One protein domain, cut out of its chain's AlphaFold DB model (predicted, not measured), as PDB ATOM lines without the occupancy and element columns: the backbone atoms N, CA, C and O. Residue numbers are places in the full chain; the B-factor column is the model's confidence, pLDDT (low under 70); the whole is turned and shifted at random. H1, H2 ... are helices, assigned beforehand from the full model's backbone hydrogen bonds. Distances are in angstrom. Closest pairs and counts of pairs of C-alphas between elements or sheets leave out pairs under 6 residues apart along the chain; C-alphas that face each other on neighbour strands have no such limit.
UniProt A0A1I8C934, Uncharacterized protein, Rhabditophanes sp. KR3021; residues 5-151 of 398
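This is residues 5 to 151 of the 398 residues of an uncharacterized protein of Rhabditophanes sp. KR3021 (UniProt A0A1I8C934). This is a compact body of crossed helices with H6 in its middle: H4 and H5 pack on it on one side, and H7, H8 and H10 pack on it and on one another on the other side. The short helices H1, H2 and H3 lie at the far end beyond H5, and the short H9 packs on H10. The printed part has 147 residues with ten named helices, H1 to H10 in chain order, and no named strand; the class is all helix. It is compact, with a radius of gyration of the C-alphas of 15.1 A and spans of 46 by 33 by 25 A.

Start at H1, residues 5 to 9, which touches H2, residues 13 to 20; their closest C-alphas, Tyr 7 and Asp 15, are 5.1 A apart. H3, residues 22 to 25, touches no helix. Look next at H4, residues 28 to 39, and H5, residues 48 to 61, a helical hairpin: they run opposite ways at a steep tilt of 38 degrees, only just past shallow, with C-alphas Cys 38 and Val 51 closest at 6.6 A. Residues 50 to 54 of H5 touch H2, with C-alphas Cys 19 and Arg 50 closest at 6.6 A. Then comes the hub, H6, residues 69 to 84, touching five helices. Residues 48 to 52 of H5 touch its residues 75 to 82, with C-alphas Ser 48 and Tyr 78 closest at 4.9 A. H7, residues 95 to 106, forms a helical hairpin with H6 through residues 96 to 100; C-alphas Leu 76 and Met 100 are closest, at 7.2 A. H8, residues 112 to 121, is about perpendicular to H6, at 81 degrees, and touches its residues 69 to 73, with C-alphas Ile 69 and Val 115 closest at 6.3 A. H9, residues 123 to 127, touches H10, residues 135 to 149; C-alphas Ser 127 and Leu 135 are closest, at 6.2 A. Residues 142 to 146 of H10 touch H8, with C-alphas Ile 120 and Ile 142 closest at 5.9 A. Every O i to N i+4 pair is within hydrogen-bond range in H1, H2, H4, H5, H7, H8, H9 and H10, and 11 of 12 are in H6; H3 is too short for such a pair.

Find C-alpha 5 at (271.579, -76.006, 17.506), where H1 begins. H6 runs 22.9 A from C-alpha 69 at (281.883, -76.887, 37.580). H5 is 20.3 A long, and H10, 21.1 A long, ends at C-alpha 149, (298.399, -81.854, 42.514).

The C-alphas of Arg 14 and Gly 151 are the two farthest apart, at 47.6 A. The printed part has no cut, and no link is long. The mean pLDDT of the printed part is 75.1; look for values under 70 at residues 83 to 107, among others.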
ATOM      1  N   ALA A   5     270.817 -74.764  17.398       69.12
ATOM      2  CA  ALA A   5     271.579 -76.006  17.506       69.12
ATOM      3  C   ALA A   5     271.809 -76.706  16.153       69.12
ATOM      4  O   ALA A   5     272.807 -77.402  15.995       69.12
ATOM      5  N   GLN A   6     270.947 -76.502  15.149       79.19
ATOM      6  CA  GLN A   6     271.167 -77.018  13.794       79.19
ATOM      7  C   GLN A   6     272.458 -76.464  13.184       79.19
ATOM      8  O   GLN A   6     273.195 -77.215  12.545       79.19
ATOM      9  N   TYR A   7     272.778 -75.189  13.431       81.00
ATOM     10  CA  TYR A   7     274.020 -74.588  12.950       81.00
ATOM     11  C   TYR A   7     275.246 -75.158  13.650       81.00
ATOM     12  O   TYR A   7     276.314 -75.148  13.071       81.00
ATOM     13  N   PHE A   8     275.130 -75.725  14.848       83.56
ATOM     14  CA  PHE A   8     276.263 -76.380  15.510       83.56
ATOM     15  C   PHE A   8     276.430 -77.836  15.085       83.56
ATOM     16  O   PHE A   8     277.502 -78.389  15.271       83.56
ATOM     17  N   ARG A   9     275.399 -78.449  14.494       88.81
ATOM     18  CA  ARG A   9     275.409 -79.848  14.028       88.81
ATOM     19  C   ARG A   9     275.704 -79.993  12.536       88.81
ATOM     20  O   ARG A   9     276.078 -81.064  12.076       88.81
ATOM     21  N   SER A  10     275.480 -78.937  11.761       83.19
ATOM     22  CA  SER A  10     275.566 -78.994  10.303       83.19
ATOM     23  C   SER A  10     277.007 -78.855   9.805       83.19
ATOM     24  O   SER A  10     277.624 -77.830  10.068       83.19
ATOM     25  N   PRO A  11     277.547 -79.779   8.997       77.75
ATOM     26  CA  PRO A  11     278.912 -79.675   8.472       77.75
ATOM     27  C   PRO A  11     279.069 -78.620   7.360       77.75
ATOM     28  O   PRO A  11     280.146 -78.481   6.791       77.75
ATOM     29  N   LEU A  12     278.011 -77.885   7.005       78.00
ATOM     30  CA  LEU A  12     278.046 -76.955   5.879       78.00
ATOM     31  C   LEU A  12     278.865 -75.687   6.212       78.00
ATOM     32  O   LEU A  12     278.642 -75.094   7.270       78.00
ATOM     33  N   PRO A  13     279.719 -75.192   5.289       71.81
ATOM     34  CA  PRO A  13     280.524 -73.978   5.497       71.81
ATOM     35  C   PRO A  13     279.696 -72.717   5.773       71.81
ATOM     36  O   PRO A  13     280.100 -71.837   6.527       71.81
ATOM     37  N   ARG A  14     278.492 -72.627   5.193       75.00
ATOM     38  CA  ARG A  14     277.574 -71.507   5.453       75.00
ATOM     39  C   ARG A  14     277.150 -71.432   6.924       75.00
ATOM     40  O   ARG A  14     276.991 -70.342   7.454       75.00
ATOM     41  N   ASP A  15     276.995 -72.583   7.574       75.62
ATOM     42  CA  ASP A  15     276.540 -72.670   8.963       75.62
ATOM     43  C   ASP A  15     277.706 -72.399   9.930       75.62
ATOM     44  O   ASP A  15     277.506 -71.869  11.018       75.62
ATOM     45  N   GLU A  16     278.940 -72.670   9.497       71.62
ATOM     46  CA  GLU A  16     280.161 -72.250  10.187       71.62
ATOM     47  C   GLU A  16     280.306 -70.727  10.217       71.62
ATOM     48  O   GLU A  16     280.534 -70.157  11.282       71.62
ATOM     49  N   ALA A  17     280.100 -70.061   9.076       68.50
ATOM     50  CA  ALA A  17     280.120 -68.601   8.998       68.50
ATOM     51  C   ALA A  17     279.049 -67.966   9.903       68.50
ATOM     52  O   ALA A  17     279.311 -66.955  10.554       68.50
ATOM     53  N   VAL A  18     277.866 -68.586  10.000       73.44
ATOM     54  CA  VAL A  18     276.828 -68.171  10.956       73.44
ATOM     55  C   VAL A  18     277.342 -68.300  12.391       73.44
ATOM     56  O   VAL A  18     277.253 -67.332  13.137       73.44
ATOM     57  N   CYS A  19     277.923 -69.443  12.773       69.31
ATOM     58  CA  CYS A  19     278.466 -69.646  14.120       69.31
ATOM     59  C   CYS A  19     279.605 -68.676  14.475       69.31
ATOM     60  O   CYS A  19     279.657 -68.202  15.609       69.31
ATOM     61  N   LEU A  20     280.496 -68.366  13.529       66.00
ATOM     62  CA  LEU A  20     281.615 -67.441  13.736       66.00
ATOM     63  C   LEU A  20     281.153 -65.992  13.917       66.00
ATOM     64  O   LEU A  20     281.751 -65.268  14.708       66.00
ATOM     65  N   ASN A  21     280.070 -65.595  13.248       67.50
ATOM     66  CA  ASN A  21     279.557 -64.227  13.281       67.50
ATOM     67  C   ASN A  21     278.389 -64.043  14.268       67.50
ATOM     68  O   ASN A  21     277.754 -62.988  14.276       67.50
ATOM     69  N   LEU A  22     278.079 -65.048  15.101       67.88
ATOM     70  CA  LEU A  22     276.987 -64.972  16.082       67.88
ATOM     71  C   LEU A  22     277.160 -63.781  17.032       67.88
ATOM     72  O   LEU A  22     276.186 -63.088  17.304       67.88
ATOM     73  N   PHE A  23     278.386 -63.519  17.488       64.50
ATOM     74  CA  PHE A  23     278.688 -62.413  18.398       64.50
ATOM     75  C   PHE A  23     278.380 -61.027  17.800       64.50
ATOM     76  O   PHE A  23     277.935 -60.137  18.513       64.50
ATOM     77  N   GLU A  24     278.571 -60.838  16.492       67.19
ATOM     78  CA  GLU A  24     278.367 -59.536  15.834       67.19
ATOM     79  C   GLU A  24     276.889 -59.227  15.548       67.19
ATOM     80  O   GLU A  24     276.520 -58.074  15.338       67.19
ATOM     81  N   ASN A  25     276.041 -60.258  15.512       65.44
ATOM     82  CA  ASN A  25     274.683 -60.171  14.967       65.44
ATOM     83  C   ASN A  25     273.582 -60.484  15.989       65.44
ATOM     84  O   ASN A  25     272.397 -60.435  15.654       65.44
ATOM     85  N   VAL A  26     273.948 -60.841  17.223       68.50
ATOM     86  CA  VAL A  26     273.015 -61.304  18.253       68.50
ATOM     87  C   VAL A  26     273.245 -60.522  19.549       68.50
ATOM     88  O   VAL A  26     274.395 -60.329  19.927       68.50
ATOM     89  N   PRO A  27     272.183 -60.097  20.264       74.69
ATOM     90  CA  PRO A  27     272.334 -59.446  21.563       74.69
ATOM     91  C   PRO A  27     273.145 -60.295  22.551       74.69
ATOM     92  O   PRO A  27     272.937 -61.509  22.628       74.69
ATOM     93  N   ASP A  28     273.992 -59.649  23.356       77.88
ATOM     94  CA  ASP A  28     274.907 -60.290  24.315       77.88
ATOM     95  C   ASP A  28     274.245 -61.366  25.186       77.88
ATOM     96  O   ASP A  28     274.805 -62.446  25.379       77.88
ATOM     97  N   ASP A  29     273.042 -61.101  25.699       79.88
ATOM     98  CA  ASP A  29     272.311 -62.045  26.552       79.88
ATOM     99  C   ASP A  29     271.896 -63.305  25.790       79.88
ATOM    100  O   ASP A  29     271.997 -64.423  26.299       79.88
ATOM    101  N   LEU A  30     271.461 -63.146  24.540       77.12
ATOM    102  CA  LEU A  30     271.089 -64.271  23.692       77.12
ATOM    103  C   LEU A  30     272.335 -65.051  23.249       77.12
ATOM    104  O   LEU A  30     272.303 -66.280  23.247       77.12
ATOM    105  N   PHE A  31     273.445 -64.368  22.965       78.12
ATOM    106  CA  PHE A  31     274.734 -65.002  22.676       78.12
ATOM    107  C   PHE A  31     275.246 -65.838  23.861       78.12
ATOM    108  O   PHE A  31     275.588 -67.011  23.691       78.12
ATOM    109  N   LYS A  32     275.209 -65.285  25.081       80.69
ATOM    110  CA  LYS A  32     275.553 -66.010  26.316       80.69
ATOM    111  C   LYS A  32     274.635 -67.208  26.543       80.69
ATOM    112  O   LYS A  32     275.133 -68.280  26.867       80.69
ATOM    113  N   ASN A  33     273.326 -67.061  26.334       83.44
ATOM    114  CA  ASN A  33     272.369 -68.163  26.476       83.44
ATOM    115  C   ASN A  33     272.632 -69.301  25.478       83.44
ATOM    116  O   ASN A  33     272.558 -70.469  25.852       83.44
ATOM    117  N   ILE A  34     272.984 -68.976  24.227       83.81
ATOM    118  CA  ILE A  34     273.381 -69.977  23.225       83.81
ATOM    119  C   ILE A  34     274.627 -70.728  23.700       83.81
ATOM    120  O   ILE A  34     274.635 -71.957  23.708       83.81
ATOM    121  N   TRP A  35     275.655 -69.998  24.140       86.69
ATOM    122  CA  TRP A  35     276.874 -70.602  24.672       86.69
ATOM    123  C   TRP A  35     276.586 -71.508  25.880       86.69
ATOM    124  O   TRP A  35     277.041 -72.652  25.904       86.69
ATOM    125  N   PHE A  36     275.766 -71.046  26.826       88.00
ATOM    126  CA  PHE A  36     275.340 -71.815  27.994       88.00
ATOM    127  C   PHE A  36     274.656 -73.133  27.626       88.00
ATOM    128  O   PHE A  36     274.988 -74.172  28.195       88.00
ATOM    129  N   GLU A  37     273.730 -73.115  26.669       87.88
ATOM    130  CA  GLU A  37     273.042 -74.332  26.232       87.88
ATOM    131  C   GLU A  37     273.990 -75.314  25.525       87.88
ATOM    132  O   GLU A  37     273.858 -76.522  25.719       87.88
ATOM    133  N   CYS A  38     274.998 -74.831  24.788       87.50
ATOM    134  CA  CYS A  38     276.018 -75.696  24.180       87.50
ATOM    135  C   CYS A  38     276.879 -76.434  25.218       87.50
ATOM    136  O   CYS A  38     277.253 -77.586  24.997       87.50
ATOM    137  N   ILE A  39     277.207 -75.785  26.340       90.56
ATOM    138  CA  ILE A  39     278.138 -76.324  27.350       90.56
ATOM    139  C   ILE A  39     277.438 -76.999  28.534       90.56
ATOM    140  O   ILE A  39     278.098 -77.602  29.379       90.56
ATOM    141  N   LYS A  40     276.107 -76.911  28.614       89.81
ATOM    142  CA  LYS A  40     275.306 -77.486  29.703       89.81
ATOM    143  C   LYS A  40     275.428 -79.001  29.804       89.81
ATOM    144  O   LYS A  40     275.386 -79.560  30.900       89.81
ATOM    145  N   LYS A  41     275.569 -79.662  28.658       89.56
ATOM    146  CA  LYS A  41     275.808 -81.098  28.539       89.56
ATOM    147  C   LYS A  41     276.673 -81.346  27.314       89.56
ATOM    148  O   LYS A  41     276.407 -80.777  26.259       89.56
ATOM    149  N   TYR A  42     277.666 -82.217  27.443       89.19
ATOM    150  CA  TYR A  42     278.410 -82.705  26.292       89.19
ATOM    151  C   TYR A  42     277.480 -83.474  25.335       89.19
ATOM    152  O   TYR A  42     276.858 -84.472  25.715       89.19
ATOM    153  N   ASP A  43     277.366 -82.980  24.103       88.06
ATOM    154  CA  ASP A  43     276.599 -83.565  23.006       88.06
ATOM    155  C   ASP A  43     277.554 -83.809  21.823       88.06
ATOM    156  O   ASP A  43     277.915 -82.858  21.126       88.06
ATOM    157  N   PRO A  44     277.950 -85.070  21.558       84.12
ATOM    158  CA  PRO A  44     278.895 -85.398  20.489       84.12
ATOM    159  C   PRO A  44     278.329 -85.154  19.081       84.12
ATOM    160  O   PRO A  44     279.042 -85.316  18.097       84.12
ATOM    161  N   THR A  45     277.044 -84.800  18.950       86.31
ATOM    162  CA  THR A  45     276.472 -84.392  17.658       86.31
ATOM    163  C   THR A  45     276.802 -82.944  17.299       86.31
ATOM    164  O   THR A  45     276.657 -82.566  16.136       86.31
ATOM    165  N   LEU A  46     277.225 -82.123  18.269       88.56
ATOM    166  CA  LEU A  46     277.700 -80.769  18.000       88.56
ATOM    167  C   LEU A  46     279.133 -80.813  17.465       88.56
ATOM    168  O   LEU A  46     279.975 -81.562  17.947       88.56
ATOM    169  N   ILE A  47     279.433 -79.952  16.497       84.81
ATOM    170  CA  ILE A  47     280.780 -79.768  15.967       84.81
ATOM    171  C   ILE A  47     281.603 -79.023  17.016       84.81
ATOM    172  O   ILE A  47     281.461 -77.810  17.208       84.81
ATOM    173  N   SER A  48     282.494 -79.762  17.665       85.12
ATOM    174  CA  SER A  48     283.337 -79.306  18.769       85.12
ATOM    175  C   SER A  48     284.107 -78.015  18.473       85.12
ATOM    176  O   SER A  48     284.124 -77.106  19.306       85.12
ATOM    177  N   MET A  49     284.634 -77.848  17.250       79.75
ATOM    178  CA  MET A  49     285.309 -76.611  16.822       79.75
ATOM    179  C   MET A  49     284.437 -75.357  16.996       79.75
ATOM    180  O   MET A  49     284.937 -74.300  17.379       79.75
ATOM    181  N   ARG A  50     283.124 -75.465  16.760       81.31
ATOM    182  CA  ARG A  50     282.185 -74.333  16.834       81.31
ATOM    183  C   ARG A  50     281.872 -73.956  18.278       81.31
ATOM    184  O   ARG A  50     281.828 -72.771  18.603       81.31
ATOM    185  N   VAL A  51     281.728 -74.950  19.155       84.75
ATOM    186  CA  VAL A  51     281.536 -74.730  20.599       84.75
ATOM    187  C   VAL A  51     282.775 -74.065  21.213       84.75
ATOM    188  O   VAL A  51     282.661 -73.087  21.960       84.75
ATOM    189  N   ILE A  52     283.972 -74.530  20.842       82.50
ATOM    190  CA  ILE A  52     285.239 -73.924  21.274       82.50
ATOM    191  C   ILE A  52     285.419 -72.517  20.691       82.50
ATOM    192  O   ILE A  52     285.836 -71.611  21.412       82.50
ATOM    193  N   GLY A  53     285.064 -72.300  19.421       74.75
ATOM    194  CA  GLY A  53     285.114 -70.987  18.773       74.75
ATOM    195  C   GLY A  53     284.296 -69.932  19.519       74.75
ATOM    196  O   GLY A  53     284.817 -68.867  19.846       74.75
ATOM    197  N   ILE A  54     283.057 -70.255  19.892       78.38
ATOM    198  CA  ILE A  54     282.209 -69.339  20.671       78.38
ATOM    199  C   ILE A  54     282.737 -69.138  22.086       78.38
ATOM    200  O   ILE A  54     282.729 -68.017  22.582       78.38
ATOM    201  N   THR A  55     283.269 -70.183  22.719       80.88
ATOM    202  CA  THR A  55     283.902 -70.049  24.040       80.88
ATOM    203  C   THR A  55     285.076 -69.063  24.000       80.88
ATOM    204  O   THR A  55     285.210 -68.228  24.893       80.88
ATOM    205  N   LYS A  56     285.887 -69.086  22.932       74.44
ATOM    206  CA  LYS A  56     286.968 -68.109  22.707       74.44
ATOM    207  C   LYS A  56     286.435 -66.691  22.484       74.44
ATOM    208  O   LYS A  56     287.033 -65.737  22.971       74.44
ATOM    209  N   GLN A  57     285.317 -66.539  21.778       71.56
ATOM    210  CA  GLN A  57     284.686 -65.231  21.583       71.56
ATOM    211  C   GLN A  57     284.113 -64.672  22.890       71.56
ATOM    212  O   GLN A  57     284.316 -63.491  23.167       71.56
ATOM    213  N   ILE A  58     283.479 -65.516  23.715       74.62
ATOM    214  CA  ILE A  58     283.016 -65.149  25.060       74.62
ATOM    215  C   ILE A  58     284.202 -64.677  25.902       74.62
ATOM    216  O   ILE A  58     284.140 -63.593  26.464       74.62
ATOM    217  N   ALA A  59     285.295 -65.443  25.918       69.88
ATOM    218  CA  ALA A  59     286.530 -65.109  26.625       69.88
ATOM    219  C   ALA A  59     287.168 -63.779  26.184       69.88
ATOM    220  O   ALA A  59     287.760 -63.076  26.998       69.88
ATOM    221  N   ALA A  60     287.094 -63.456  24.890       67.50
ATOM    222  CA  ALA A  60     287.711 -62.256  24.330       67.50
ATOM    223  C   ALA A  60     286.907 -60.976  24.609       67.50
ATOM    224  O   ALA A  60     287.501 -59.907  24.728       67.50
ATOM    225  N   HIS A  61     285.578 -61.078  24.704       66.94
ATOM    226  CA  HIS A  61     284.685 -59.917  24.792       66.94
ATOM    227  C   HIS A  61     284.025 -59.749  26.165       66.94
ATOM    228  O   HIS A  61     283.573 -58.654  26.496       66.94
ATOM    229  N   PHE A  62     283.995 -60.800  26.986       65.94
ATOM    230  CA  PHE A  62     283.378 -60.798  28.309       65.94
ATOM    231  C   PHE A  62     284.274 -61.501  29.335       65.94
ATOM    232  O   PHE A  62     285.028 -62.414  29.005       65.94
ATOM    233  N   MET A  63     284.134 -61.147  30.618       64.75
ATOM    234  CA  MET A  63     284.527 -62.098  31.661       64.75
ATOM    235  C   MET A  63     283.585 -63.297  31.594       64.75
ATOM    236  O   MET A  63     282.366 -63.120  31.486       64.75
ATOM    237  N   ILE A  64     284.145 -64.505  31.668       72.06
ATOM    238  CA  ILE A  64     283.329 -65.715  31.677       72.06
ATOM    239  C   ILE A  64     282.454 -65.668  32.940       72.06
ATOM    240  O   ILE A  64     282.996 -65.572  34.050       72.06
ATOM    241  N   PRO A  65     281.111 -65.688  32.800       72.12
ATOM    242  CA  PRO A  65     280.221 -65.641  33.950       72.12
ATOM    243  C   PRO A  65     280.444 -66.873  34.825       72.12
ATOM    244  O   PRO A  65     280.930 -67.899  34.358       72.12
ATOM    245  N   LYS A  66     280.057 -66.793  36.099       82.88
ATOM    246  CA  LYS A  66     280.074 -67.966  36.976       82.88
ATOM    247  C   LYS A  66     279.211 -69.071  36.364       82.88
ATOM    248  O   LYS A  66     278.015 -68.869  36.143       82.88
ATOM    249  N   ILE A  67     279.813 -70.230  36.114       85.12
ATOM    250  CA  ILE A  67     279.130 -71.405  35.562       85.12
ATOM    251  C   ILE A  67     279.342 -72.623  36.475       85.12
ATOM    252  O   ILE A  67     280.328 -72.671  37.214       85.12
ATOM    253  N   PRO A  68     278.440 -73.621  36.455       89.19
ATOM    254  CA  PRO A  68     278.637 -74.865  37.192       89.19
ATOM    255  C   PRO A  68     279.949 -75.560  36.814       89.19
ATOM    256  O   PRO A  68     280.329 -75.599  35.645       89.19
ATOM    257  N   ILE A  69     280.610 -76.182  37.792       87.38
ATOM    258  CA  ILE A  69     281.883 -76.887  37.580       87.38
ATOM    259  C   ILE A  69     281.779 -78.023  36.547       87.38
ATOM    260  O   ILE A  69     282.725 -78.289  35.816       87.38
ATOM    261  N   SER A  70     280.601 -78.636  36.399       88.50
ATOM    262  CA  SER A  70     280.328 -79.648  35.371       88.50
ATOM    263  C   SER A  70     280.355 -79.095  33.940       88.50
ATOM    264  O   SER A  70     280.480 -79.854  32.985       88.50
ATOM    265  N   TYR A  71     280.264 -77.778  33.741       90.44
ATOM    266  CA  TYR A  71     280.344 -77.188  32.400       90.44
ATOM    267  C   TYR A  71     281.800 -77.096  31.928       90.44
ATOM    268  O   TYR A  71     282.065 -77.180  30.732       90.44
ATOM    269  N   TYR A  72     282.747 -76.999  32.865       87.75
ATOM    270  CA  TYR A  72     284.183 -77.088  32.590       87.75
ATOM    271  C   TYR A  72     284.571 -78.481  32.095       87.75
ATOM    272  O   TYR A  72     285.371 -78.598  31.173       87.75
ATOM    273  N   GLU A  73     283.954 -79.524  32.653       89.31
ATOM    274  CA  GLU A  73     284.055 -80.888  32.129       89.31
ATOM    275  C   GLU A  73     283.566 -80.952  30.678       89.31
ATOM    276  O   GLU A  73     284.313 -81.381  29.805       89.31
ATOM    277  N   ASN A  74     282.361 -80.455  30.384       91.19
ATOM    278  CA  ASN A  74     281.830 -80.487  29.018       91.19
ATOM    279  C   ASN A  74     282.708 -79.698  28.029       91.19
ATOM    280  O   ASN A  74     282.944 -80.159  26.914       91.19
ATOM    281  N   LEU A  75     283.221 -78.533  28.437       88.25
ATOM    282  CA  LEU A  75     284.157 -77.734  27.641       88.25
ATOM    283  C   LEU A  75     285.468 -78.474  27.369       88.25
ATOM    284  O   LEU A  75     285.953 -78.437  26.240       88.25
ATOM    285  N   LEU A  76     286.015 -79.166  28.371       86.06
ATOM    286  CA  LEU A  76     287.191 -80.017  28.202       86.06
ATOM    287  C   LEU A  76     286.913 -81.155  27.216       86.06
ATOM    288  O   LEU A  76     287.758 -81.449  26.379       86.06
ATOM    289  N   LEU A  77     285.730 -81.769  27.269       87.25
ATOM    290  CA  LEU A  77     285.357 -82.841  26.344       87.25
ATOM    291  C   LEU A  77     285.218 -82.342  24.902       87.25
ATOM    292  O   LEU A  77     285.762 -82.980  24.005       87.25
ATOM    293  N   TYR A  78     284.584 -81.187  24.670       86.50
ATOM    294  CA  TYR A  78     284.575 -80.560  23.340       86.50
ATOM    295  C   TYR A  78     285.986 -80.187  22.880       86.50
ATOM    296  O   TYR A  78     286.310 -80.316  21.703       86.50
ATOM    297  N   TYR A  79     286.847 -79.732  23.789       82.19
ATOM    298  CA  TYR A  79     288.229 -79.419  23.450       82.19
ATOM    299  C   TYR A  79     288.983 -80.677  23.001       82.19
ATOM    300  O   TYR A  79     289.534 -80.702  21.903       82.19
ATOM    301  N   ILE A  80     288.924 -81.744  23.799       77.56
ATOM    302  CA  ILE A  80     289.532 -83.040  23.487       77.56
ATOM    303  C   ILE A  80     288.992 -83.584  22.165       77.56
ATOM    304  O   ILE A  80     289.782 -84.003  21.327       77.56
ATOM    305  N   ASP A  81     287.677 -83.555  21.952       80.62
ATOM    306  CA  ASP A  81     287.055 -84.045  20.722       80.62
ATOM    307  C   ASP A  81     287.535 -83.251  19.496       80.62
ATOM    308  O   ASP A  81     288.053 -83.838  18.544       80.62
ATOM    309  N   ASN A  82     287.513 -81.914  19.568       76.31
ATOM    310  CA  ASN A  82     288.012 -81.035  18.508       76.31
ATOM    311  C   ASN A  82     289.476 -81.323  18.140       76.31
ATOM    312  O   ASN A  82     289.809 -81.420  16.961       76.31
ATOM    313  N   VAL A  83     290.352 -81.446  19.139       65.50
ATOM    314  CA  VAL A  83     291.783 -81.660  18.890       65.50
ATOM    315  C   VAL A  83     292.057 -83.126  18.506       65.50
ATOM    316  O   VAL A  83     292.960 -83.394  17.722       65.50
ATOM    317  N   SER A  84     291.259 -84.094  18.973       61.56
ATOM    318  CA  SER A  84     291.399 -85.516  18.606       61.56
ATOM    319  C   SER A  84     291.048 -85.805  17.140       61.56
ATOM    320  O   SER A  84     291.544 -86.778  16.569       61.56
ATOM    321  N   LEU A  85     290.221 -84.948  16.531       56.75
ATOM    322  CA  LEU A  85     289.846 -84.991  15.117       56.75
ATOM    323  C   LEU A  85     290.834 -84.244  14.205       56.75
ATOM    324  O   LEU A  85     290.771 -84.410  12.985       56.75
ATOM    325  N   ALA A  86     291.752 -83.446  14.763       51.31
ATOM    326  CA  ALA A  86     292.809 -82.812  13.986       51.31
ATOM    327  C   ALA A  86     293.764 -83.888  13.436       51.31
ATOM    328  O   ALA A  86     294.190 -84.803  14.143       51.31
ATOM    329  N   SER A  87     294.112 -83.791  12.151       36.81
ATOM    330  CA  SER A  87     294.954 -84.762  11.433       36.81
ATOM    331  C   SER A  87     296.378 -84.903  11.994       36.81
ATOM    332  O   SER A  87     297.108 -85.820  11.614       36.81
ATOM    333  N   GLU A  88     296.771 -84.036  12.924       40.44
ATOM    334  CA  GLU A  88     298.104 -83.962  13.506       40.44
ATOM    335  C   GLU A  88     298.106 -84.522  14.936       40.44
ATOM    336  O   GLU A  88     298.004 -83.816  15.934       40.44
ATOM    337  N   ARG A  89     298.273 -85.848  15.053       38.19
ATOM    338  CA  ARG A  89     298.282 -86.600  16.331       38.19
ATOM    339  C   ARG A  89     299.340 -86.148  17.366       38.19
ATOM    340  O   ARG A  89     299.362 -86.698  18.467       38.19
ATOM    341  N   PHE A  90     300.219 -85.196  17.037       35.03
ATOM    342  CA  PHE A  90     301.355 -84.770  17.866       35.03
ATOM    343  C   PHE A  90     301.130 -83.459  18.656       35.03
ATOM    344  O   PHE A  90     301.796 -83.280  19.673       35.03
ATOM    345  N   GLU A  91     300.153 -82.616  18.289       36.12
ATOM    346  CA  GLU A  91     299.806 -81.355  18.997       36.12
ATOM    347  C   GLU A  91     299.086 -81.576  20.352       36.12
ATOM    348  O   GLU A  91     299.062 -80.718  21.234       36.12
ATOM    349  N   LEU A  92     298.544 -82.778  20.562       40.41
ATOM    350  CA  LEU A  92     297.613 -83.155  21.641       40.41
ATOM    351  C   LEU A  92     298.214 -83.280  23.055       40.41
ATOM    352  O   LEU A  92     297.530 -83.730  23.971       40.41
ATOM    353  N   LEU A  93     299.503 -82.992  23.258       39.09
ATOM    354  CA  LEU A  93     300.203 -83.363  24.500       39.09
ATOM    355  C   LEU A  93     300.286 -82.251  25.555       39.09
ATOM    356  O   LEU A  93     300.579 -82.555  26.712       39.09
ATOM    357  N   CYS A  94     300.016 -80.990  25.206       40.34
ATOM    358  CA  CYS A  94     300.176 -79.872  26.147       40.34
ATOM    359  C   CYS A  94     298.958 -78.982  26.358       40.34
ATOM    360  O   CYS A  94     298.854 -78.382  27.425       40.34
ATOM    361  N   MET A  95     298.026 -78.924  25.412       50.12
ATOM    362  CA  MET A  95     297.050 -77.838  25.402       50.12
ATOM    363  C   MET A  95     295.874 -78.020  26.374       50.12
ATOM    364  O   MET A  95     295.258 -77.031  26.751       50.12
ATOM    365  N   ASP A  96     295.573 -79.240  26.824       59.69
ATOM    366  CA  ASP A  96     294.328 -79.515  27.560       59.69
ATOM    367  C   ASP A  96     294.307 -78.901  28.974       59.69
ATOM    368  O   ASP A  96     293.336 -78.261  29.378       59.69
ATOM    369  N   ALA A  97     295.399 -79.041  29.735       58.22
ATOM    370  CA  ALA A  97     295.509 -78.442  31.071       58.22
ATOM    371  C   ALA A  97     295.656 -76.912  30.996       58.22
ATOM    372  O   ALA A  97     295.062 -76.182  31.792       58.22
ATOM    373  N   ASP A  98     296.387 -76.416  29.993       61.81
ATOM    374  CA  ASP A  98     296.546 -74.981  29.750       61.81
ATOM    375  C   ASP A  98     295.235 -74.332  29.284       61.81
ATOM    376  O   ASP A  98     294.953 -73.194  29.663       61.81
ATOM    377  N   PHE A  99     294.386 -75.067  28.560       67.94
ATOM    378  CA  PHE A  99     293.027 -74.653  28.216       67.94
ATOM    379  C   PHE A  99     292.169 -74.464  29.472       67.94
ATOM    380  O   PHE A  99     291.596 -73.389  29.663       67.94
ATOM    381  N   MET A 100     292.150 -75.440  30.388       69.81
ATOM    382  CA  MET A 100     291.388 -75.333  31.644       69.81
ATOM    383  C   MET A 100     291.911 -74.223  32.554       69.81
ATOM    384  O   MET A 100     291.131 -73.477  33.154       69.81
ATOM    385  N   LYS A 101     293.233 -74.073  32.628       68.25
ATOM    386  CA  LYS A 101     293.895 -73.001  33.375       68.25
ATOM    387  C   LYS A 101     293.608 -71.630  32.770       68.25
ATOM    388  O   LYS A 101     293.380 -70.678  33.510       68.25
ATOM    389  N   GLY A 102     293.596 -71.534  31.443       65.88
ATOM    390  CA  GLY A 102     293.221 -70.339  30.695       65.88
ATOM    391  C   GLY A 102     291.781 -69.936  30.977       65.88
ATOM    392  O   GLY A 102     291.556 -68.817  31.429       65.88
ATOM    393  N   LEU A 103     290.832 -70.865  30.814       69.00
ATOM    394  CA  LEU A 103     289.412 -70.645  31.107       69.00
ATOM    395  C   LEU A 103     289.168 -70.237  32.561       69.00
ATOM    396  O   LEU A 103     288.416 -69.306  32.824       69.00
ATOM    397  N   SER A 104     289.831 -70.896  33.510       69.38
ATOM    398  CA  SER A 104     289.660 -70.598  34.938       69.38
ATOM    399  C   SER A 104     290.256 -69.242  35.335       69.38
ATOM    400  O   SER A 104     289.803 -68.644  36.301       69.38
ATOM    401  N   LYS A 105     291.261 -68.730  34.605       68.94
ATOM    402  CA  LYS A 105     291.845 -67.395  34.849       68.94
ATOM    403  C   LYS A 105     290.945 -66.247  34.400       68.94
ATOM    404  O   LYS A 105     291.059 -65.150  34.937       68.94
ATOM    405  N   ILE A 106     290.123 -66.478  33.382       64.81
ATOM    406  CA  ILE A 106     289.223 -65.471  32.799       64.81
ATOM    407  C   ILE A 106     287.779 -65.608  33.298       64.81
ATOM    408  O   ILE A 106     286.936 -64.760  32.995       64.81
ATOM    409  N   ALA A 107     287.491 -66.674  34.045       66.06
ATOM    410  CA  ALA A 107     286.228 -66.888  34.728       66.06
ATOM    411  C   ALA A 107     286.240 -66.301  36.134       66.06
ATOM    412  O   ALA A 107     287.279 -66.219  36.783       66.06
ATOM    413  N   VAL A 108     285.054 -65.906  36.597       70.50
ATOM    414  CA  VAL A 108     284.868 -65.392  37.958       70.50
ATOM    415  C   VAL A 108     285.048 -66.517  38.986       70.50
ATOM    416  O   VAL A 108     285.820 -66.367  39.924       70.50
ATOM    417  N   GLU A 109     284.368 -67.648  38.783       74.44
ATOM    418  CA  GLU A 109     284.419 -68.870  39.601       74.44
ATOM    419  C   GLU A 109     283.918 -70.056  38.753       74.44
ATOM    420  O   GLU A 109     283.086 -69.829  37.861       74.44
ATOM    421  N   PRO A 110     284.307 -71.314  39.046       77.06
ATOM    422  CA  PRO A 110     285.250 -71.796  40.062       77.06
ATOM    423  C   PRO A 110     286.729 -71.586  39.690       77.06
ATOM    424  O   PRO A 110     287.086 -71.350  38.537       77.06
ATOM    425  N   THR A 111     287.602 -71.691  40.688       83.19
ATOM    426  CA  THR A 111     289.060 -71.638  40.536       83.19
ATOM    427  C   THR A 111     289.602 -72.869  39.807       83.19
ATOM    428  O   THR A 111     289.013 -73.950  39.835       83.19
ATOM    429  N   TYR A 112     290.796 -72.743  39.213       80.69
ATOM    430  CA  TYR A 112     291.476 -73.869  38.556       80.69
ATOM    431  C   TYR A 112     291.614 -75.087  39.483       80.69
ATOM    432  O   TYR A 112     291.364 -76.213  39.067       80.69
ATOM    433  N   GLN A 113     291.950 -74.867  40.757       82.06
ATOM    434  CA  GLN A 113     292.151 -75.953  41.714       82.06
ATOM    435  C   GLN A 113     290.859 -76.726  42.004       82.06
ATOM    436  O   GLN A 113     290.886 -77.955  42.123       82.06
ATOM    437  N   GLU A 114     289.729 -76.026  42.101       86.88
ATOM    438  CA  GLU A 114     288.416 -76.651  42.271       86.88
ATOM    439  C   GLU A 114     288.068 -77.501  41.048       86.88
ATOM    440  O   GLU A 114     287.691 -78.664  41.207       86.88
ATOM    441  N   VAL A 115     288.283 -76.969  39.838       86.31
ATOM    442  CA  VAL A 115     288.077 -77.697  38.575       86.31
ATOM    443  C   VAL A 115     288.926 -78.969  38.529       86.31
ATOM    444  O   VAL A 115     288.393 -80.047  38.268       86.31
ATOM    445  N   CYS A 116     290.220 -78.884  38.848       84.94
ATOM    446  CA  CYS A 116     291.109 -80.048  38.891       84.94
ATOM    447  C   CYS A 116     290.619 -81.107  39.882       84.94
ATOM    448  O   CYS A 116     290.536 -82.287  39.544       84.94
ATOM    449  N   THR A 117     290.243 -80.680  41.088       87.50
ATOM    450  CA  THR A 117     289.754 -81.575  42.146       87.50
ATOM    451  C   THR A 117     288.481 -82.300  41.711       87.50
ATOM    452  O   THR A 117     288.360 -83.511  41.905       87.50
ATOM    453  N   TYR A 118     287.554 -81.587  41.064       91.00
ATOM    454  CA  TYR A 118     286.339 -82.175  40.508       91.00
ATOM    455  C   TYR A 118     286.642 -83.209  39.416       91.00
ATOM    456  O   TYR A 118     286.120 -84.323  39.478       91.00
ATOM    457  N   LEU A 119     287.498 -82.877  38.446       89.25
ATOM    458  CA  LEU A 119     287.828 -83.763  37.324       89.25
ATOM    459  C   LEU A 119     288.519 -85.053  37.791       89.25
ATOM    460  O   LEU A 119     288.145 -86.147  37.364       89.25
ATOM    461  N   ILE A 120     289.478 -84.938  38.716       88.31
ATOM    462  CA  ILE A 120     290.183 -86.086  39.304       88.31
ATOM    463  C   ILE A 120     289.211 -86.953  40.112       88.31
ATOM    464  O   ILE A 120     289.156 -88.170  39.918       88.31
ATOM    465  N   GLY A 121     288.401 -86.336  40.980       89.19
ATOM    466  CA  GLY A 121     287.432 -87.046  41.819       89.19
ATOM    467  C   GLY A 121     286.359 -87.791  41.018       89.19
ATOM    468  O   GLY A 121     285.917 -88.866  41.426       89.19
ATOM    469  N   ASN A 122     285.980 -87.269  39.847       90.38
ATOM    470  CA  ASN A 122     284.946 -87.848  38.986       90.38
ATOM    471  C   ASN A 122     285.493 -88.698  37.830       90.38
ATOM    472  O   ASN A 122     284.705 -89.200  37.026       90.38
ATOM    473  N   PHE A 123     286.809 -88.938  37.760       88.19
ATOM    474  CA  PHE A 123     287.461 -89.665  36.665       88.19
ATOM    475  C   PHE A 123     286.725 -90.949  36.255       88.19
ATOM    476  O   PHE A 123     286.337 -91.102  35.100       88.19
ATOM    477  N   LYS A 124     286.452 -91.854  37.206       87.94
ATOM    478  CA  LYS A 124     285.789 -93.140  36.915       87.94
ATOM    479  C   LYS A 124     284.367 -92.984  36.374       87.94
ATOM    480  O   LYS A 124     283.910 -93.853  35.638       87.94
ATOM    481  N   ILE A 125     283.649 -91.942  36.789       90.12
ATOM    482  CA  ILE A 125     282.264 -91.693  36.372       90.12
ATOM    483  C   ILE A 125     282.261 -91.137  34.950       90.12
ATOM    484  O   ILE A 125     281.531 -91.643  34.103       90.12
ATOM    485  N   ILE A 126     283.124 -90.156  34.684       87.00
ATOM    486  CA  ILE A 126     283.223 -89.478  33.390       87.00
ATOM    487  C   ILE A 126     283.723 -90.459  32.324       87.00
ATOM    488  O   ILE A 126     283.062 -90.638  31.304       87.00
ATOM    489  N   SER A 127     284.798 -91.203  32.607       85.94
ATOM    490  CA  SER A 127     285.401 -92.170  31.677       85.94
ATOM    491  C   SER A 127     284.439 -93.253  31.179       85.94
ATOM    492  O   SER A 127     284.581 -93.719  30.054       85.94
ATOM    493  N   ARG A 128     283.430 -93.645  31.972       87.19
ATOM    494  CA  ARG A 128     282.425 -94.647  31.561       87.19
ATOM    495  C   ARG A 128     281.521 -94.175  30.424       87.19
ATOM    496  O   ARG A 128     280.939 -95.014  29.744       87.19
ATOM    497  N   ASN A 129     281.391 -92.864  30.245       82.62
ATOM    498  CA  ASN A 129     280.497 -92.258  29.264       82.62
ATOM    499  C   ASN A 129     281.241 -91.758  28.014       82.62
ATOM    500  O   ASN A 129     280.615 -91.186  27.123       82.62
ATOM    501  N   LEU A 130     282.564 -91.948  27.945       82.50
ATOM    502  CA  LEU A 130     283.388 -91.496  26.828       82.50
ATOM    503  C   LEU A 130     283.504 -92.557  25.735       82.50
ATOM    504  O   LEU A 130     283.466 -93.761  25.984       82.50
ATOM    505  N   SER A 131     283.675 -92.086  24.502       81.12
ATOM    506  CA  SER A 131     283.955 -92.954  23.360       81.12
ATOM    507  C   SER A 131     285.364 -93.548  23.456       81.12
ATOM    508  O   SER A 131     286.243 -92.995  24.121       81.12
ATOM    509  N   SER A 132     285.621 -94.631  22.720       76.25
ATOM    510  CA  SER A 132     286.963 -95.219  22.608       76.25
ATOM    511  C   SER A 132     288.003 -94.264  22.009       76.25
ATOM    512  O   SER A 132     289.196 -94.452  22.234       76.25
ATOM    513  N   ILE A 133     287.558 -93.245  21.265       72.88
ATOM    514  CA  ILE A 133     288.421 -92.219  20.674       72.88
ATOM    515  C   ILE A 133     288.809 -91.187  21.733       72.88
ATOM    516  O   ILE A 133     289.984 -90.883  21.870       72.88
ATOM    517  N   THR A 134     287.854 -90.679  22.518       72.88
ATOM    518  CA  THR A 134     288.085 -89.586  23.480       72.88
ATOM    519  C   THR A 134     288.641 -90.045  24.830       72.88
ATOM    520  O   THR A 134     289.367 -89.292  25.482       72.88
ATOM    521  N   LEU A 135     288.361 -91.285  25.245       80.12
ATOM    522  CA  LEU A 135     288.781 -91.827  26.541       80.12
ATOM    523  C   LEU A 135     290.307 -91.766  26.782       80.12
ATOM    524  O   LEU A 135     290.701 -91.208  27.806       80.12
ATOM    525  N   PRO A 136     291.190 -92.228  25.868       69.75
ATOM    526  CA  PRO A 136     292.638 -92.212  26.111       69.75
ATOM    527  C   PRO A 136     293.224 -90.802  26.273       69.75
ATOM    528  O   PRO A 136     294.255 -90.615  26.923       69.75
ATOM    529  N   HIS A 137     292.585 -89.800  25.665       71.06
ATOM    530  CA  HIS A 137     292.968 -88.398  25.821       71.06
ATOM    531  C   HIS A 137     292.530 -87.874  27.185       71.06
ATOM    532  O   HIS A 137     293.339 -87.295  27.903       71.06
ATOM    533  N   TYR A 138     291.295 -88.165  27.594       79.31
ATOM    534  CA  TYR A 138     290.795 -87.783  28.911       79.31
ATOM    535  C   TYR A 138     291.613 -88.404  30.058       79.31
ATOM    536  O   TYR A 138     292.027 -87.696  30.973       79.31
ATOM    537  N   GLU A 139     291.939 -89.699  29.976       77.19
ATOM    538  CA  GLU A 139     292.801 -90.388  30.952       77.19
ATOM    539  C   GLU A 139     294.169 -89.710  31.102       77.19
ATOM    540  O   GLU A 139     294.700 -89.583  32.209       77.19
ATOM    541  N   ARG A 140     294.728 -89.226  29.990       70.19
ATOM    542  CA  ARG A 140     296.000 -88.503  29.973       70.19
ATOM    543  C   ARG A 140     295.900 -87.149  30.668       70.19
ATOM    544  O   ARG A 140     296.800 -86.811  31.434       70.19
ATOM    545  N   VAL A 141     294.825 -86.396  30.423       73.75
ATOM    546  CA  VAL A 141     294.577 -85.117  31.105       73.75
ATOM    547  C   VAL A 141     294.480 -85.339  32.607       73.75
ATOM    548  O   VAL A 141     295.183 -84.675  33.362       73.75
ATOM    549  N   ILE A 142     293.689 -86.322  33.043       79.31
ATOM    550  CA  ILE A 142     293.541 -86.637  34.467       79.31
ATOM    551  C   ILE A 142     294.873 -87.023  35.100       79.31
ATOM    552  O   ILE A 142     295.188 -86.525  36.178       79.31
ATOM    553  N   LYS A 143     295.692 -87.836  34.423       73.44
ATOM    554  CA  LYS A 143     297.038 -88.153  34.908       73.44
ATOM    555  C   LYS A 143     297.879 -86.888  35.111       73.44
ATOM    556  O   LYS A 143     298.435 -86.711  36.185       73.44
ATOM    557  N   LYS A 144     297.902 -85.978  34.132       69.44
ATOM    558  CA  LYS A 144     298.637 -84.706  34.240       69.44
ATOM    559  C   LYS A 144     298.146 -83.853  35.416       69.44
ATOM    560  O   LYS A 144     298.962 -83.281  36.127       69.44
ATOM    561  N   LEU A 145     296.833 -83.784  35.640       75.19
ATOM    562  CA  LEU A 145     296.266 -83.043  36.771       75.19
ATOM    563  C   LEU A 145     296.632 -83.676  38.125       75.19
ATOM    564  O   LEU A 145     296.888 -82.948  39.081       75.19
ATOM    565  N   ILE A 146     296.676 -85.011  38.210       72.50
ATOM    566  CA  ILE A 146     297.127 -85.738  39.410       72.50
ATOM    567  C   ILE A 146     298.603 -85.441  39.682       72.50
ATOM    568  O   ILE A 146     298.939 -85.082  40.810       72.50
ATOM    569  N   ASP A 147     299.449 -85.534  38.652       65.56
ATOM    570  CA  ASP A 147     300.879 -85.220  38.739       65.56
ATOM    571  C   ASP A 147     301.079 -83.752  39.187       65.56
ATOM    572  O   ASP A 147     301.942 -83.454  40.013       65.56
ATOM    573  N   GLU A 148     300.235 -82.823  38.709       69.50
ATOM    574  CA  GLU A 148     300.220 -81.416  39.143       69.50
ATOM    575  C   GLU A 148     299.833 -81.219  40.614       69.50
ATOM    576  O   GLU A 148     300.441 -80.392  41.298       69.50
ATOM    577  N   GLN A 149     298.860 -81.976  41.126       69.81
ATOM    578  CA  GLN A 149     298.399 -81.854  42.514       69.81
ATOM    579  C   GLN A 149     299.306 -82.543  43.536       69.81
ATOM    580  O   GLN A 149     299.392 -82.078  44.672       69.81
ATOM    581  N   SER A 150     299.979 -83.634  43.166       66.94
ATOM    582  CA  SER A 150     300.856 -84.388  44.073       66.94
ATOM    583  C   SER A 150     302.159 -83.655  44.408       66.94
ATOM    584  O   SER A 150     302.938 -84.134  45.229       66.94
ATOM    585  N   GLY A 151     302.425 -82.505  43.775       49.44
ATOM    586  CA  GLY A 151     303.717 -81.830  43.873       49.44
ATOM    587  C   GLY A 151     304.843 -82.594  43.168       49.44
ATOM    588  O   GLY A 151     305.974 -82.110  43.143       49.44
TER     589      GLY A 151